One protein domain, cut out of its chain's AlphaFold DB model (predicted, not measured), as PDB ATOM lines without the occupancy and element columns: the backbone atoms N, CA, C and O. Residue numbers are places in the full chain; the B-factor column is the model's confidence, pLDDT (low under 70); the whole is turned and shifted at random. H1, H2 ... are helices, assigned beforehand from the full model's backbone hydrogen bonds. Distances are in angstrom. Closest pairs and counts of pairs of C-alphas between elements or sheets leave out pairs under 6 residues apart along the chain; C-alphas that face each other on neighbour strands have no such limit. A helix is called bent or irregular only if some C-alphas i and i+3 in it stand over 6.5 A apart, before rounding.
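Overview. This is residues 453 to 522 of the 522 residues of the protein "Hypothetical protein" of Symbiodinium sp. CCMP2456 (UniProt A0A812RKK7). A hairpin of the two longest helices, H1 and H2, makes one side of this small domain; H4 packs slantwise on the later part of H1, and short H3 sits by its first residues. H5 and H6, two more short helices, cover the side away from H1 without touching any helix. The printed part has 70 residues with six named helices, H1 to H6 in chain order, and no named strand: all helix. It is compact, with a radius of gyration of the C-alphas of 10.8 A, and rounded, spanning 28 by 24 by 17 A.

Arrangement. Start at H2, residues 468 to 481, the longest helix. It forms a hairpin with H1, residues 453 to 465, the hub: they touch at a shallow tilt of 21 degrees, opposite ways, the closest C-alphas being Leu 463 and Ala 474, 6.0 A apart. With its residues 460 to 464 alone, H1 touches H4, residues 493 to 500, at a steep tilt of 44 degrees; C-alphas 463 and 499 come closest, 6.1 A. H1 and H3, residues 486 to 491, only just touch, with 3 pairs of C-alphas within 8 A. H5, residues 505 to 510, is close to H2 but not clearly touching, C-alphas 475 and 508 being 7.0 A apart. H6, residues 515 to 520, is near H3 and H4. Every O i to N i+4 pair is within hydrogen-bond range in H3, H4, H5 and H6, against 7 of 9 in H1 and 8 of 10 in H2.

Along the chain. Find C-alpha 453 at (39.749, 28.637, -12.059), where H1 begins its 19.8 A; H2 measures 19.7 A, H3 8.7 A, H4 10.3 A, H5 8.6 A and H6 8.7 A, ending at C-alpha 520, (48.992, 41.846, -4.825). H2 is irregular, C-alphas 469 and 472 being 8.1 A apart, and H1 only just, with 6.7 A from C-alpha 461 to 464.

Size, cuts and confidence. The farthest C-alphas, Asp 469 and Glu 487, are 30.4 A apart. The printed part has no cut, its links between helices are tight, and no printed residue is under 70 in pLDDT.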
ATOM      1  N   ALA A 453      40.139  27.245 -11.842       86.50
ATOM      2  CA  ALA A 453      39.749  28.637 -12.059       86.50
ATOM      3  C   ALA A 453      38.239  28.871 -11.861       86.50
ATOM      4  O   ALA A 453      37.846  29.950 -11.421       86.50
ATOM      5  N   ASP A 454      37.402  27.862 -12.118       88.50
ATOM      6  CA  ASP A 454      35.947  27.978 -11.978       88.50
ATOM      7  C   ASP A 454      35.567  28.128 -10.496       88.50
ATOM      8  O   ASP A 454      34.717  28.943 -10.135       88.50
ATOM      9  N   MET A 455      36.253  27.405  -9.603       89.50
ATOM     10  CA  MET A 455      36.086  27.577  -8.158       89.50
ATOM     11  C   MET A 455      36.536  28.967  -7.675       89.50
ATOM     12  O   MET A 455      35.909  29.528  -6.776       89.50
ATOM     13  N   VAL A 456      37.582  29.556  -8.271       91.56
ATOM     14  CA  VAL A 456      37.998  30.940  -7.965       91.56
ATOM     15  C   VAL A 456      36.888  31.920  -8.328       91.56
ATOM     16  O   VAL A 456      36.522  32.752  -7.498       91.56
ATOM     17  N   GLU A 457      36.320  31.797  -9.529       91.62
ATOM     18  CA  GLU A 457      35.205  32.638  -9.968       91.62
ATOM     19  C   GLU A 457      33.995  32.489  -9.033       91.62
ATOM     20  O   GLU A 457      33.452  33.496  -8.580       91.62
ATOM     21  N   LYS A 458      33.623  31.259  -8.652       91.62
ATOM     22  CA  LYS A 458      32.522  31.005  -7.703       91.62
ATOM     23  C   LYS A 458      32.738  31.681  -6.351       91.62
ATOM     24  O   LYS A 458      31.838  32.357  -5.859       91.62
ATOM     25  N   LEU A 459      33.928  31.543  -5.767       92.38
ATOM     26  CA  LEU A 459      34.256  32.183  -4.491       92.38
ATOM     27  C   LEU A 459      34.172  33.707  -4.585       92.38
ATOM     28  O   LEU A 459      33.637  34.345  -3.684       92.38
ATOM     29  N   VAL A 460      34.665  34.290  -5.680       91.75
ATOM     30  CA  VAL A 460      34.577  35.735  -5.917       91.75
ATOM     31  C   VAL A 460      33.127  36.185  -6.052       91.75
ATOM     32  O   VAL A 460      32.769  37.208  -5.478       91.75
ATOM     33  N   LEU A 461      32.305  35.450  -6.804       90.81
ATOM     34  CA  LEU A 461      30.893  35.780  -7.010       90.81
ATOM     35  C   LEU A 461      30.073  35.665  -5.724       90.81
ATOM     36  O   LEU A 461      29.088  36.379  -5.589       90.81
ATOM     37  N   LEU A 462      30.490  34.813  -4.787       90.44
ATOM     38  CA  LEU A 462      29.823  34.662  -3.499       90.44
ATOM     39  C   LEU A 462      30.080  35.854  -2.564       90.44
ATOM     40  O   LEU A 462      29.172  36.272  -1.856       90.44
ATOM     41  N   LEU A 463      31.293  36.421  -2.563       88.62
ATOM     42  CA  LEU A 463      31.714  37.453  -1.600       88.62
ATOM     43  C   LEU A 463      30.761  38.663  -1.461       88.62
ATOM     44  O   LEU A 463      30.540  39.079  -0.324       88.62
ATOM     45  N   PRO A 464      30.202  39.254  -2.540       82.81
ATOM     46  CA  PRO A 464      29.297  40.402  -2.437       82.81
ATOM     47  C   PRO A 464      27.930  40.071  -1.832       82.81
ATOM     48  O   PRO A 464      27.261  40.971  -1.324       82.81
ATOM     49  N   ASP A 465      27.511  38.806  -1.912       80.88
ATOM     50  CA  ASP A 465      26.193  38.344  -1.471       80.88
ATOM     51  C   ASP A 465      26.192  37.887   0.000       80.88
ATOM     52  O   ASP A 465      25.129  37.612   0.562       80.88
ATOM     53  N   LEU A 466      27.365  37.833   0.642       81.44
ATOM     54  CA  LEU A 466      27.506  37.487   2.055       81.44
ATOM     55  C   LEU A 466      27.139  38.680   2.947       81.44
ATOM     56  O   LEU A 466      27.644  39.792   2.785       81.44
ATOM     57  N   ASP A 467      26.253  38.440   3.911       76.38
ATOM     58  CA  ASP A 467      25.810  39.436   4.881       76.38
ATOM     59  C   ASP A 467      26.761  39.556   6.090       76.38
ATOM     60  O   ASP A 467      27.770  38.859   6.208       76.38
ATOM     61  N   GLU A 468      26.451  40.479   7.010       71.88
ATOM     62  CA  GLU A 468      27.251  40.679   8.228       71.88
ATOM     63  C   GLU A 468      27.282  39.438   9.138       71.88
ATOM     64  O   GLU A 468      28.241  39.272   9.894       71.88
ATOM     65  N   ASP A 469      26.274  38.565   9.050       72.62
ATOM     66  CA  ASP A 469      26.200  37.326   9.827       72.62
ATOM     67  C   ASP A 469      27.120  36.231   9.241       72.62
ATOM     68  O   ASP A 469      27.542  35.329   9.964       72.62
ATOM     69  N   SER A 470      27.534  36.371   7.975       81.94
ATOM     70  CA  SER A 470      28.386  35.429   7.230       81.94
ATOM     71  C   SER A 470      29.863  35.858   7.149       81.94
ATOM     72  O   SER A 470      30.609  35.436   6.261       81.94
ATOM     73  N   GLN A 471      30.331  36.709   8.073       83.69
ATOM     74  CA  GLN A 471      31.714  37.214   8.066       83.69
ATOM     75  C   GLN A 471      32.772  36.102   8.139       83.69
ATOM     76  O   GLN A 471      33.817  36.227   7.501       83.69
ATOM     77  N   GLY A 472      32.521  35.025   8.892       84.69
ATOM     78  CA  GLY A 472      33.434  33.877   8.980       84.69
ATOM     79  C   GLY A 472      33.630  33.193   7.625       84.69
ATOM     80  O   GLY A 472      34.762  32.985   7.189       84.69
ATOM     81  N   VAL A 473      32.532  32.970   6.907       87.81
ATOM     82  CA  VAL A 473      32.502  32.389   5.555       87.81
ATOM     83  C   VAL A 473      33.251  33.259   4.555       87.81
ATOM     84  O   VAL A 473      34.076  32.764   3.789       87.81
ATOM     85  N   ALA A 474      33.014  34.570   4.587       89.69
ATOM     86  CA  ALA A 474      33.699  35.516   3.714       89.69
ATOM     87  C   ALA A 474      35.215  35.542   3.976       89.69
ATOM     88  O   ALA A 474      36.016  35.541   3.040       89.69
ATOM     89  N   LEU A 475      35.625  35.510   5.249       89.88
ATOM     90  CA  LEU A 475      37.034  35.402   5.626       89.88
ATOM     91  C   LEU A 475      37.637  34.076   5.153       89.88
ATOM     92  O   LEU A 475      38.740  34.083   4.607       89.88
ATOM     93  N   MET A 476      36.913  32.962   5.279       91.56
ATOM     94  CA  MET A 476      37.363  31.660   4.783       91.56
ATOM     95  C   MET A 476      37.528  31.657   3.257       91.56
ATOM     96  O   MET A 476      38.557  31.213   2.747       91.56
ATOM     97  N   ALA A 477      36.585  32.239   2.514       92.38
ATOM     98  CA  ALA A 477      36.706  32.408   1.067       92.38
ATOM     99  C   ALA A 477      37.970  33.206   0.691       92.38
ATOM    100  O   ALA A 477      38.716  32.795  -0.198       92.38
ATOM    101  N   LEU A 478      38.280  34.294   1.409       91.69
ATOM    102  CA  LEU A 478      39.517  35.064   1.208       91.69
ATOM    103  C   LEU A 478      40.782  34.253   1.543       91.69
ATOM    104  O   LEU A 478      41.786  34.350   0.830       91.69
ATOM    105  N   VAL A 479      40.743  33.436   2.600       90.44
ATOM    106  CA  VAL A 479      41.836  32.525   2.981       90.44
ATOM    107  C   VAL A 479      42.084  31.469   1.909       90.44
ATOM    108  O   VAL A 479      43.240  31.110   1.688       90.44
ATOM    109  N   LEU A 480      41.047  30.993   1.221       90.56
ATOM    110  CA  LEU A 480      41.198  30.079   0.092       90.56
ATOM    111  C   LEU A 480      41.736  30.815  -1.144       90.56
ATOM    112  O   LEU A 480      42.736  30.385  -1.723       90.56
ATOM    113  N   LEU A 481      41.156  31.963  -1.506       92.06
ATOM    114  CA  LEU A 481      41.554  32.754  -2.681       92.06
ATOM    115  C   LEU A 481      43.037  33.156  -2.674       92.06
ATOM    116  O   LEU A 481      43.653  33.229  -3.735       92.06
ATOM    117  N   GLN A 482      43.655  33.350  -1.504       90.62
ATOM    118  CA  GLN A 482      45.090  33.659  -1.426       90.62
ATOM    119  C   GLN A 482      46.002  32.531  -1.940       90.62
ATOM    120  O   GLN A 482      47.185  32.765  -2.203       90.62
ATOM    121  N   SER A 483      45.469  31.314  -2.038       88.56
ATOM    122  CA  SER A 483      46.174  30.140  -2.542       88.56
ATOM    123  C   SER A 483      45.956  29.901  -4.033       88.56
ATOM    124  O   SER A 483      46.691  29.096  -4.604       88.56
ATOM    125  N   ALA A 484      45.000  30.590  -4.663       90.00
ATOM    126  CA  ALA A 484      44.715  30.487  -6.091       90.00
ATOM    127  C   ALA A 484      45.859  31.041  -6.960       90.00
ATOM    128  O   ALA A 484      46.792  31.697  -6.477       90.00
ATOM    129  N   ARG A 485      45.812  30.774  -8.272       89.38
ATOM    130  CA  ARG A 485      46.826  31.319  -9.180       89.38
ATOM    131  C   ARG A 485      46.711  32.843  -9.225       89.38
ATOM    132  O   ARG A 485      45.602  33.364  -9.340       89.38
ATOM    133  N   PRO A 486      47.841  33.575  -9.221       89.56
ATOM    134  CA  PRO A 486      47.809  35.033  -9.277       89.56
ATOM    135  C   PRO A 486      47.046  35.575 -10.487       89.56
ATOM    136  O   PRO A 486      46.402  36.605 -10.376       89.56
ATOM    137  N   GLU A 487      47.107  34.894 -11.632       90.25
ATOM    138  CA  GLU A 487      46.387  35.291 -12.847       90.25
ATOM    139  C   GLU A 487      44.862  35.276 -12.667       90.25
ATOM    140  O   GLU A 487      44.206  36.246 -13.039       90.25
ATOM    141  N   ASP A 488      44.322  34.244 -12.018       91.00
ATOM    142  CA  ASP A 488      42.883  34.099 -11.784       91.00
ATOM    143  C   ASP A 488      42.393  35.132 -10.758       91.00
ATOM    144  O   ASP A 488      41.409  35.828 -10.990       91.00
ATOM    145  N   VAL A 489      43.144  35.329  -9.669       90.44
ATOM    146  CA  VAL A 489      42.850  36.362  -8.656       90.44
ATOM    147  C   VAL A 489      42.863  37.766  -9.270       90.44
ATOM    148  O   VAL A 489      41.993  38.582  -8.968       90.44
ATOM    149  N   GLN A 490      43.830  38.061 -10.143       91.12
ATOM    150  CA  GLN A 490      43.954  39.379 -10.772       91.12
ATOM    151  C   GLN A 490      42.791  39.706 -11.707       91.12
ATOM    152  O   GLN A 490      42.379  40.863 -11.774       91.12
ATOM    153  N   ASN A 491      42.219  38.703 -12.379       91.56
ATOM    154  CA  ASN A 491      41.025  38.895 -13.210       91.56
ATOM    155  C   ASN A 491      39.818  39.395 -12.396       91.56
ATOM    156  O   ASN A 491      38.908  40.002 -12.958       91.56
ATOM    157  N   HIS A 492      39.841  39.182 -11.078       92.50
ATOM    158  CA  HIS A 492      38.768  39.506 -10.146       92.50
ATOM    159  C   HIS A 492      39.185  40.499  -9.046       92.50
ATOM    160  O   HIS A 492      38.456  40.681  -8.070       92.50
ATOM    161  N   ALA A 493      40.337  41.169  -9.189       90.75
ATOM    162  CA  ALA A 493      40.933  41.979  -8.127       90.75
ATOM    163  C   ALA A 493      39.999  43.079  -7.593       90.75
ATOM    164  O   ALA A 493      39.958  43.301  -6.387       90.75
ATOM    165  N   GLU A 494      39.220  43.731  -8.463       90.62
ATOM    166  CA  GLU A 494      38.279  44.789  -8.065       90.62
ATOM    167  C   GLU A 494      37.189  44.268  -7.113       90.62
ATOM    168  O   GLU A 494      36.963  44.860  -6.058       90.62
ATOM    169  N   ALA A 495      36.570  43.126  -7.436       90.56
ATOM    170  CA  ALA A 495      35.532  42.514  -6.603       90.56
ATOM    171  C   ALA A 495      36.097  42.032  -5.255       90.56
ATOM    172  O   ALA A 495      35.494  42.242  -4.202       90.56
ATOM    173  N   ILE A 496      37.301  41.450  -5.270       91.62
ATOM    174  CA  ILE A 496      37.981  41.010  -4.045       91.62
ATOM    175  C   ILE A 496      38.339  42.217  -3.168       91.62
ATOM    176  O   ILE A 496      38.158  42.166  -1.953       91.62
ATOM    177  N   GLN A 497      38.818  43.321  -3.750       90.88
ATOM    178  CA  GLN A 497      39.109  44.551  -3.004       90.88
ATOM    179  C   GLN A 497      37.861  45.140  -2.344       90.88
ATOM    180  O   GLN A 497      37.937  45.586  -1.197       90.88
ATOM    181  N   GLU A 498      36.729  45.148  -3.049       90.00
ATOM    182  CA  GLU A 498      35.453  45.620  -2.508       90.00
ATOM    183  C   GLU A 498      35.021  44.779  -1.301       90.00
ATOM    184  O   GLU A 498      34.724  45.337  -0.242       90.00
ATOM    185  N   ALA A 499      35.104  43.451  -1.411       87.94
ATOM    186  CA  ALA A 499      34.817  42.544  -0.304       87.94
ATOM    187  C   ALA A 499      35.769  42.771   0.885       87.94
ATOM    188  O   ALA A 499      35.328  42.938   2.022       87.94
ATOM    189  N   VAL A 500      37.081  42.865   0.638       89.38
ATOM    190  CA  VAL A 500      38.103  43.117   1.673       89.38
ATOM    191  C   VAL A 500      37.853  44.429   2.422       89.38
ATOM    192  O   VAL A 500      38.122  44.505   3.621       89.38
ATOM    193  N   ALA A 501      37.324  45.459   1.755       88.50
ATOM    194  CA  ALA A 501      37.057  46.759   2.370       88.50
ATOM    195  C   ALA A 501      35.998  46.706   3.488       88.50
ATOM    196  O   ALA A 501      35.948  47.621   4.315       88.50
ATOM    197  N   SER A 502      35.183  45.647   3.536       87.06
ATOM    198  CA  SER A 502      34.206  45.420   4.607       87.06
ATOM    199  C   SER A 502      34.828  44.882   5.908       87.06
ATOM    200  O   SER A 502      34.195  44.955   6.962       87.06
ATOM    201  N   PHE A 503      36.087  44.425   5.877       89.31
ATOM    202  CA  PHE A 503      36.778  43.847   7.032       89.31
ATOM    203  C   PHE A 503      37.805  44.799   7.646       89.31
ATOM    204  O   PHE A 503      38.537  45.527   6.969       89.31
ATOM    205  N   SER A 504      37.926  44.757   8.973       89.50
ATOM    206  CA  SER A 504      39.040  45.408   9.655       89.50
ATOM    207  C   SER A 504      40.347  44.650   9.415       89.50
ATOM    208  O   SER A 504      40.378  43.432   9.249       89.50
ATOM    209  N   LYS A 505      41.468  45.376   9.483       87.38
ATOM    210  CA  LYS A 505      42.804  44.778   9.375       87.38
ATOM    211  C   LYS A 505      43.015  43.625  10.369       87.38
ATOM    212  O   LYS A 505      43.621  42.627  10.007       87.38
ATOM    213  N   THR A 506      42.517  43.769  11.597       87.81
ATOM    214  CA  THR A 506      42.659  42.748  12.642       87.81
ATOM    215  C   THR A 506      41.879  41.483  12.298       87.81
ATOM    216  O   THR A 506      42.436  40.406  12.418       87.81
ATOM    217  N   GLN A 507      40.654  41.601  11.772       87.88
ATOM    218  CA  GLN A 507      39.875  40.436  11.326       87.88
ATOM    219  C   GLN A 507      40.584  39.657  10.210       87.88
ATOM    220  O   GLN A 507      40.645  38.435  10.258       87.88
ATOM    221  N   LEU A 508      41.159  40.363   9.232       87.31
ATOM    222  CA  LEU A 508      41.911  39.739   8.139       87.31
ATOM    223  C   LEU A 508      43.177  39.031   8.647       87.31
ATOM    224  O   LEU A 508      43.479  37.922   8.214       87.31
ATOM    225  N   GLU A 509      43.916  39.660   9.567       85.31
ATOM    226  CA  GLU A 509      45.119  39.070  10.166       85.31
ATOM    227  C   GLU A 509      44.786  37.845  11.031       85.31
ATOM    228  O   GLU A 509      45.460  36.823  10.901       85.31
ATOM    229  N   ASP A 510      43.735  37.922  11.852       84.25
ATOM    230  CA  ASP A 510      43.291  36.833  12.731       84.25
ATOM    231  C   ASP A 510      42.775  35.628  11.929       84.25
ATOM    232  O   ASP A 510      43.050  34.486  12.294       84.25
ATOM    233  N   ALA A 511      42.106  35.869  10.797       82.62
ATOM    234  CA  ALA A 511      41.687  34.818   9.868       82.62
ATOM    235  C   ALA A 511      42.854  34.199   9.074       82.62
ATOM    236  O   ALA A 511      42.684  33.178   8.414       82.62
ATOM    237  N   GLY A 512      44.048  34.799   9.106       85.00
ATOM    238  CA  GLY A 512      45.214  34.305   8.369       85.00
ATOM    239  C   GLY A 512      45.303  34.775   6.911       85.00
ATOM    240  O   GLY A 512      46.044  34.177   6.122       85.00
ATOM    241  N   VAL A 513      44.607  35.858   6.542       86.69
ATOM    242  CA  VAL A 513      44.744  36.509   5.229       86.69
ATOM    243  C   VAL A 513      46.077  37.260   5.171       86.69
ATOM    244  O   VAL A 513      46.345  38.193   5.933       86.69
ATOM    245  N   ARG A 514      46.957  36.859   4.249       88.06
ATOM    246  CA  ARG A 514      48.340  37.365   4.217       88.06
ATOM    247  C   ARG A 514      48.422  38.806   3.687       88.06
ATOM    248  O   ARG A 514      47.909  39.087   2.605       88.06
ATOM    249  N   PRO A 515      49.222  39.698   4.310       86.31
ATOM    250  CA  PRO A 515      49.446  41.050   3.787       86.31
ATOM    251  C   PRO A 515      49.991  41.088   2.352       86.31
ATOM    252  O   PRO A 515      49.689  42.013   1.606       86.31
ATOM    253  N   ALA A 516      50.785  40.086   1.954       87.50
ATOM    254  CA  ALA A 516      51.316  39.975   0.595       87.50
ATOM    255  C   ALA A 516      50.218  39.715  -0.452       87.50
ATOM    256  O   ALA A 516      50.308  40.235  -1.559       87.50
ATOM    257  N   PHE A 517      49.177  38.957  -0.091       90.38
ATOM    258  CA  PHE A 517      48.012  38.745  -0.949       90.38
ATOM    259  C   PHE A 517      47.243  40.056  -1.134       90.38
ATOM    260  O   PHE A 517      47.032  40.479  -2.265       90.38
ATOM    261  N   LEU A 518      46.963  40.778  -0.045       88.44
ATOM    262  CA  LEU A 518      46.292  42.083  -0.110       88.44
ATOM    263  C   LEU A 518      47.076  43.111  -0.940       88.44
ATOM    264  O   LEU A 518      46.489  43.872  -1.699       88.44
ATOM    265  N   GLN A 519      48.407  43.116  -0.823       88.06
ATOM    266  CA  GLN A 519      49.273  43.967  -1.647       88.06
ATOM    267  C   GLN A 519      49.258  43.576  -3.120       88.06
ATOM    268  O   GLN A 519      49.451  44.446  -3.958       88.06
ATOM    269  N   SER A 520      49.059  42.294  -3.436       88.12
ATOM    270  CA  SER A 520      48.992  41.846  -4.825       88.12
ATOM    271  C   SER A 520      47.731  42.327  -5.531       88.12
ATOM    272  O   SER A 520      47.764  42.472  -6.742       88.12
ATOM    273  N   LEU A 521      46.651  42.621  -4.802       87.31
ATOM    274  CA  LEU A 521      45.404  43.095  -5.399       87.31
ATOM    275  C   LEU A 521      45.502  44.534  -5.936       87.31
ATOM    276  O   LEU A 521      44.638  44.917  -6.714       87.31
ATOM    277  N   VAL A 522      46.496  45.327  -5.504       78.31
ATOM    278  CA  VAL A 522      46.709  46.753  -5.851       78.31
ATOM    279  C   VAL A 522      47.706  46.891  -6.993       78.31
ATOM    280  O   VAL A 522      47.452  47.737  -7.882       78.31
TER     281      VAL A 522